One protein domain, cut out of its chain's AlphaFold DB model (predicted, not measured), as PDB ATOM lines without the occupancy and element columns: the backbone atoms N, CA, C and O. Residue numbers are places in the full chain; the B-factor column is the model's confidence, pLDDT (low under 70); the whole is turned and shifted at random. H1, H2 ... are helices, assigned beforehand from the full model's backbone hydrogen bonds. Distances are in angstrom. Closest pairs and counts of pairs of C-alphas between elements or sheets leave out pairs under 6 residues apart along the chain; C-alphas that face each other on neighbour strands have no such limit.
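This is residues 116 to 166 of the 409 residues of the protein "Nuclear cap-binding protein subunit 3" of Schistosoma japonicum (UniProt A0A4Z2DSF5). One straight helix, H3, makes one half of an elongated body, and the short helices H1 and H2 form a small cluster at the other end. A long winding loop, residues 129 to 142, joins the two, and the last stretch, residues 157 to 166, turns at the end of H3 and folds back, with residues 161 to 166 alongside the last part of that helix. The printed part has 51 residues with three named helices in the order H1, H2, H3 and no named strand; its class is all helix, though under half of the residues are in named elements. It is only just loose, close to compact, with a radius of gyration of the C-alphas of 11.9 A and spans of 34 by 18 by 18 A.

H3, residues 143 to 156, is 20.1 A from first to last C-alpha; C-alpha 143 is at (102.426, 69.125, 163.385), and C-alpha 156 is at (99.941, 81.906, 148.038). H2 spans residues 124 to 128. H1, residues 119 to 122, begins with C-alpha 119 at (114.473, 61.912, 161.854).

H3 touches no helix, and both H1 and H2 are apart from it. H1 and H2 are close but not clearly touching; their closest C-alphas, those of Glu 120 and Tyr 126, are 7.1 A apart. In H2 and H3 every O i to N i+4 pair is within hydrogen-bond range; H1 is too short for such a pair, and its one O i to N i+3 pair is within range.

The two C-alphas farthest apart, those of Leu 124 and Asn 158, are 33.8 A apart. The printed part has no cut. The link from H1 to H2 is tight, with 1 residue, and that from H2 to H3 is long, with 14. The mean pLDDT of the printed part is 77.4, and residues 157 to 166 are under 70.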
ATOM      1  N   LEU A 116     114.336  58.492 157.706       81.12
ATOM      2  CA  LEU A 116     113.826  57.626 158.773       81.12
ATOM      3  C   LEU A 116     112.668  58.295 159.541       81.12
ATOM      4  O   LEU A 116     112.708  59.510 159.788       81.12
ATOM      5  N   PRO A 117     111.647  57.535 159.978       79.31
ATOM      6  CA  PRO A 117     110.532  58.094 160.729       79.31
ATOM      7  C   PRO A 117     111.040  58.830 161.977       79.31
ATOM      8  O   PRO A 117     111.881  58.346 162.737       79.31
ATOM      9  N   GLY A 118     110.563  60.062 162.157       81.62
ATOM     10  CA  GLY A 118     110.986  60.925 163.259       81.62
ATOM     11  C   GLY A 118     112.406  61.501 163.153       81.62
ATOM     12  O   GLY A 118     112.812  62.182 164.093       81.62
ATOM     13  N   ALA A 119     113.145  61.308 162.051       83.75
ATOM     14  CA  ALA A 119     114.473  61.912 161.854       83.75
ATOM     15  C   ALA A 119     114.457  63.439 162.050       83.75
ATOM     16  O   ALA A 119     115.310  63.977 162.745       83.75
ATOM     17  N   GLU A 120     113.425  64.134 161.551       81.25
ATOM     18  CA  GLU A 120     113.238  65.578 161.775       81.25
ATOM     19  C   GLU A 120     113.184  65.937 163.274       81.25
ATOM     20  O   GLU A 120     113.800  66.911 163.686       81.25
ATOM     21  N   ARG A 121     112.507  65.129 164.109       83.25
ATOM     22  CA  ARG A 121     112.357  65.370 165.564       83.25
ATOM     23  C   ARG A 121     113.643  65.093 166.357       83.25
ATOM     24  O   ARG A 121     113.821  65.628 167.454       83.25
ATOM     25  N   ARG A 122     114.516  64.242 165.808       84.50
ATOM     26  CA  ARG A 122     115.815  63.852 166.381       84.50
ATOM     27  C   ARG A 122     116.991  64.665 165.824       84.50
ATOM     28  O   ARG A 122     118.085  64.575 166.360       84.50
ATOM     29  N   SER A 123     116.779  65.471 164.782       83.12
ATOM     30  CA  SER A 123     117.836  66.270 164.159       83.12
ATOM     31  C   SER A 123     118.328  67.377 165.095       83.12
ATOM     32  O   SER A 123     117.636  68.372 165.314       83.12
ATOM     33  N   LEU A 124     119.556  67.234 165.606       87.50
ATOM     34  CA  LEU A 124     120.258  68.305 166.321       87.50
ATOM     35  C   LEU A 124     120.489  69.527 165.418       87.50
ATOM     36  O   LEU A 124     120.406  70.659 165.890       87.50
ATOM     37  N   TYR A 125     120.694  69.307 164.115       84.88
ATOM     38  CA  TYR A 125     120.834  70.379 163.129       84.88
ATOM     39  C   TYR A 125     119.571  71.252 163.063       84.88
ATOM     40  O   TYR A 125     119.670  72.458 163.252       84.88
ATOM     41  N   TYR A 126     118.370  70.671 162.912       86.44
ATOM     42  CA  TYR A 126     117.129  71.467 162.910       86.44
ATOM     43  C   TYR A 126     116.817  72.109 164.271       86.44
ATOM     44  O   TYR A 126     116.141  73.135 164.313       86.44
ATOM     45  N   ARG A 127     117.330  71.568 165.386       86.12
ATOM     46  CA  ARG A 127     117.247  72.251 166.690       86.12
ATOM     47  C   ARG A 127     118.112  73.514 166.725       86.12
ATOM     48  O   ARG A 127     117.595  74.555 167.111       86.12
ATOM     49  N   ARG A 128     119.379  73.425 166.296       87.69
ATOM     50  CA  ARG A 128     120.373  74.517 166.374       87.69
ATOM     51  C   ARG A 128     120.242  75.560 165.258       87.69
ATOM     52  O   ARG A 128     120.232  76.747 165.543       87.69
ATOM     53  N   PHE A 129     120.126  75.116 164.007       85.25
ATOM     54  CA  PHE A 129     120.168  75.959 162.800       85.25
ATOM     55  C   PHE A 129     118.810  76.091 162.093       85.25
ATOM     56  O   PHE A 129     118.675  76.843 161.134       85.25
ATOM     57  N   GLY A 130     117.798  75.356 162.562       86.19
ATOM     58  CA  GLY A 130     116.446  75.402 162.018       86.19
ATOM     59  C   GLY A 130     116.235  74.625 160.728       86.19
ATOM     60  O   GLY A 130     117.154  74.073 160.124       86.19
ATOM     61  N   ASN A 131     114.966  74.492 160.344       84.31
ATOM     62  CA  ASN A 131     114.578  73.693 159.186       84.31
ATOM     63  C   ASN A 131     114.413  74.594 157.945       84.31
ATOM     64  O   ASN A 131     113.442  75.356 157.889       84.31
ATOM     65  N   PRO A 132     115.280  74.493 156.914       81.31
ATOM     66  CA  PRO A 132     115.208  75.358 155.730       81.31
ATOM     67  C   PRO A 132     113.873  75.219 154.983       81.31
ATOM     68  O   PRO A 132     113.343  76.195 154.461       81.31
ATOM     69  N   ASN A 133     113.230  74.045 155.052       79.31
ATOM     70  CA  ASN A 133     111.902  73.821 154.468       79.31
ATOM     71  C   ASN A 133     110.798  74.694 155.092       79.31
ATOM     72  O   ASN A 133     109.711  74.782 154.521       79.31
ATOM     73  N   TYR A 134     111.047  75.330 156.240       83.44
ATOM     74  CA  TYR A 134     110.119  76.197 156.973       83.44
ATOM     75  C   TYR A 134     110.762  77.555 157.306       83.44
ATOM     76  O   TYR A 134     110.560  78.082 158.396       83.44
ATOM     77  N   GLY A 135     111.555  78.108 156.379       81.19
ATOM     78  CA  GLY A 135     112.131  79.452 156.519       81.19
ATOM     79  C   GLY A 135     113.227  79.553 157.581       81.19
ATOM     80  O   GLY A 135     113.376  80.598 158.199       81.19
ATOM     81  N   GLY A 136     113.945  78.457 157.851       83.38
ATOM     82  CA  GLY A 136     115.034  78.439 158.832       83.38
ATOM     83  C   GLY A 136     114.578  78.472 160.294       83.38
ATOM     84  O   GLY A 136     115.413  78.625 161.177       83.38
ATOM     85  N   MET A 137     113.281  78.305 160.588       83.50
ATOM     86  CA  MET A 137     112.806  78.360 161.975       83.50
ATOM     87  C   MET A 137     113.422  77.230 162.820       83.50
ATOM     88  O   MET A 137     113.385  76.056 162.430       83.50
ATOM     89  N   THR A 138     114.000  77.609 163.962       85.19
ATOM     90  CA  THR A 138     114.723  76.741 164.901       85.19
ATOM     91  C   THR A 138     113.789  75.865 165.740       85.19
ATOM     92  O   THR A 138     112.597  76.140 165.898       85.19
ATOM     93  N   GLY A 139     114.336  74.771 166.276       84.19
ATOM     94  CA  GLY A 139     113.599  73.833 167.125       84.19
ATOM     95  C   GLY A 139     112.733  72.812 166.372       84.19
ATOM     96  O   GLY A 139     112.637  72.776 165.144       84.19
ATOM     97  N   ILE A 140     112.094  71.915 167.131       86.56
ATOM     98  CA  ILE A 140     111.264  70.848 166.559       86.56
ATOM     99  C   ILE A 140     109.850  71.355 166.288       86.56
ATOM    100  O   ILE A 140     109.030  71.520 167.191       86.56
ATOM    101  N   LEU A 141     109.530  71.531 165.007       85.00
ATOM    102  CA  LEU A 141     108.250  72.093 164.593       85.00
ATOM    103  C   LEU A 141     107.061  71.203 164.986       85.00
ATOM    104  O   LEU A 141     107.076  69.975 164.824       85.00
ATOM    105  N   SER A 142     105.977  71.828 165.449       86.81
ATOM    106  CA  SER A 142     104.734  71.113 165.750       86.81
ATOM    107  C   SER A 142     104.009  70.688 164.468       86.81
ATOM    108  O   SER A 142     104.092  71.338 163.420       86.81
ATOM    109  N   ARG A 143     103.233  69.594 164.531       85.25
ATOM    110  CA  ARG A 143     102.426  69.125 163.385       85.25
ATOM    111  C   ARG A 143     101.399  70.177 162.941       85.25
ATOM    112  O   ARG A 143     101.129  70.282 161.749       85.25
ATOM    113  N   SER A 144     100.863  70.959 163.883       86.31
ATOM    114  CA  SER A 144      99.953  72.076 163.599       86.31
ATOM    115  C   SER A 144     100.665  73.188 162.825       86.31
ATOM    116  O   SER A 144     100.189  73.581 161.763       86.31
ATOM    117  N   TYR A 145     101.849  73.621 163.278       85.69
ATOM    118  CA  TYR A 145     102.641  74.641 162.586       85.69
ATOM    119  C   TYR A 145     103.016  74.207 161.159       85.69
ATOM    120  O   TYR A 145     102.691  74.915 160.205       85.69
ATOM    121  N   ARG A 146     103.573  72.997 160.984       86.19
ATOM    122  CA  ARG A 146     103.892  72.451 159.646       86.19
ATOM    123  C   ARG A 146     102.674  72.403 158.718       86.19
ATOM    124  O   ARG A 146     102.807  72.636 157.517       86.19
ATOM    125  N   ARG A 147     101.482  72.108 159.256       84.88
ATOM    126  CA  ARG A 147     100.230  72.122 158.484       84.88
ATOM    127  C   ARG A 147      99.836  73.543 158.082       84.88
ATOM    128  O   ARG A 147      99.469  73.732 156.929       84.88
ATOM    129  N   ARG A 148      99.941  74.526 158.987       87.00
ATOM    130  CA  ARG A 148      99.659  75.937 158.672       87.00
ATOM    131  C   ARG A 148     100.579  76.467 157.575       87.00
ATOM    132  O   ARG A 148     100.055  76.997 156.609       87.00
ATOM    133  N   VAL A 149     101.894  76.242 157.665       84.19
ATOM    134  CA  VAL A 149     102.855  76.716 156.646       84.19
ATOM    135  C   VAL A 149     102.636  76.051 155.283       84.19
ATOM    136  O   VAL A 149     102.692  76.716 154.254       84.19
ATOM    137  N   ARG A 150     102.318  74.747 155.240       82.12
ATOM    138  CA  ARG A 150     101.943  74.096 153.972       82.12
ATOM    139  C   ARG A 150     100.646  74.683 153.397       82.12
ATOM    140  O   ARG A 150     100.573  74.914 152.199       82.12
ATOM    141  N   LEU A 151      99.637  74.938 154.233       82.56
ATOM    142  CA  LEU A 151      98.369  75.526 153.789       82.56
ATOM    143  C   LEU A 151      98.499  76.999 153.382       82.56
ATOM    144  O   LEU A 151      97.785  77.415 152.479       82.56
ATOM    145  N   SER A 152      99.378  77.787 154.010       80.50
ATOM    146  CA  SER A 152      99.644  79.161 153.572       80.50
ATOM    147  C   SER A 152     100.373  79.173 152.233       80.50
ATOM    148  O   SER A 152      99.977  79.940 151.369       80.50
ATOM    149  N   ARG A 153     101.332  78.257 152.014       75.75
ATOM    150  CA  ARG A 153     101.972  78.065 150.701       75.75
ATOM    151  C   ARG A 153     100.968  77.703 149.613       75.75
ATOM    152  O   ARG A 153     100.884  78.432 148.644       75.75
ATOM    153  N   ILE A 154     100.136  76.676 149.809       76.38
ATOM    154  CA  ILE A 154      99.090  76.282 148.833       76.38
ATOM    155  C   ILE A 154      98.080  77.417 148.562       76.38
ATOM    156  O   ILE A 154      97.410  77.415 147.538       76.38
ATOM    157  N   LYS A 155      97.941  78.391 149.472       77.31
ATOM    158  CA  LYS A 155      97.104  79.583 149.260       77.31
ATOM    159  C   LYS A 155      97.822  80.733 148.548       77.31
ATOM    160  O   LYS A 155      97.137  81.552 147.950       77.31
ATOM    161  N   SER A 156      99.147  80.840 148.664       71.19
ATOM    162  CA  SER A 156      99.941  81.906 148.038       71.19
ATOM    163  C   SER A 156     100.502  81.506 146.673       71.19
ATOM    164  O   SER A 156     100.639  82.357 145.805       71.19
ATOM    165  N   SER A 157     100.817  80.225 146.474       60.50
ATOM    166  CA  SER A 157     101.159  79.645 145.174       60.50
ATOM    167  C   SER A 157      99.909  79.063 144.524       60.50
ATOM    168  O   SER A 157      99.193  78.311 145.182       60.50
ATOM    169  N   ASN A 158      99.724  79.261 143.217       58.22
ATOM    170  CA  ASN A 158      98.701  78.541 142.440       58.22
ATOM    171  C   ASN A 158      98.971  77.018 142.319       58.22
ATOM    172  O   ASN A 158      98.196  76.298 141.693       58.22
ATOM    173  N   ASP A 159     100.050  76.511 142.927       56.41
ATOM    174  CA  ASP A 159     100.413  75.097 142.945       56.41
ATOM    175  C   ASP A 159      99.634  74.282 144.001       56.41
ATOM    176  O   ASP A 159      99.812  74.491 145.210       56.41
ATOM    177  N   PRO A 160      98.856  73.254 143.601       57.22
ATOM    178  CA  PRO A 160      98.044  72.454 144.526       57.22
ATOM    179  C   PRO A 160      98.871  71.596 145.501       57.22
ATOM    180  O   PRO A 160      98.335  71.088 146.488       57.22
ATOM    181  N   ASN A 161     100.174  71.433 145.247       58.34
ATOM    182  CA  ASN A 161     101.083  70.627 146.067       58.34
ATOM    183  C   ASN A 161     101.842  71.438 147.139       58.34
ATOM    184  O   ASN A 161     102.370  70.844 148.086       58.34
ATOM    185  N   GLY A 162     101.889  72.774 147.030       52.59
ATOM    186  CA  GLY A 162     102.582  73.646 147.991       52.59
ATOM    187  C   GLY A 162     104.102  73.460 148.050       52.59
ATOM    188  O   GLY A 162     104.699  73.647 149.115       52.59
ATOM    189  N   ASP A 163     104.709  73.039 146.939       50.66
ATOM    190  CA  ASP A 163     106.150  72.834 146.793       50.66
ATOM    191  C   ASP A 163     106.782  74.071 146.143       50.66
ATOM    192  O   ASP A 163     106.867  74.174 144.924       50.66
ATOM    193  N   SER A 164     107.207  75.032 146.969       49.47
ATOM    194  CA  SER A 164     107.759  76.342 146.563       49.47
ATOM    195  C   SER A 164     109.142  76.272 145.889       49.47
ATOM    196  O   SER A 164     109.956  77.174 146.058       49.47
ATOM    197  N   ARG A 165     109.449  75.170 145.197       52.78
ATOM    198  CA  ARG A 165     110.697  74.944 144.450       52.78
ATOM    199  C   ARG A 165     110.549  75.197 142.952       52.78
ATOM    200  O   ARG A 165     111.536  75.109 142.226       52.78
ATOM    201  N   HIS A 166     109.351  75.549 142.493       40.22
ATOM    202  CA  HIS A 166     109.255  76.400 141.321       40.22
ATOM    203  C   HIS A 166     109.741  77.791 141.722       40.22
ATOM    204  O   HIS A 166     109.045  78.526 142.417       40.22
TER     205      HIS A 166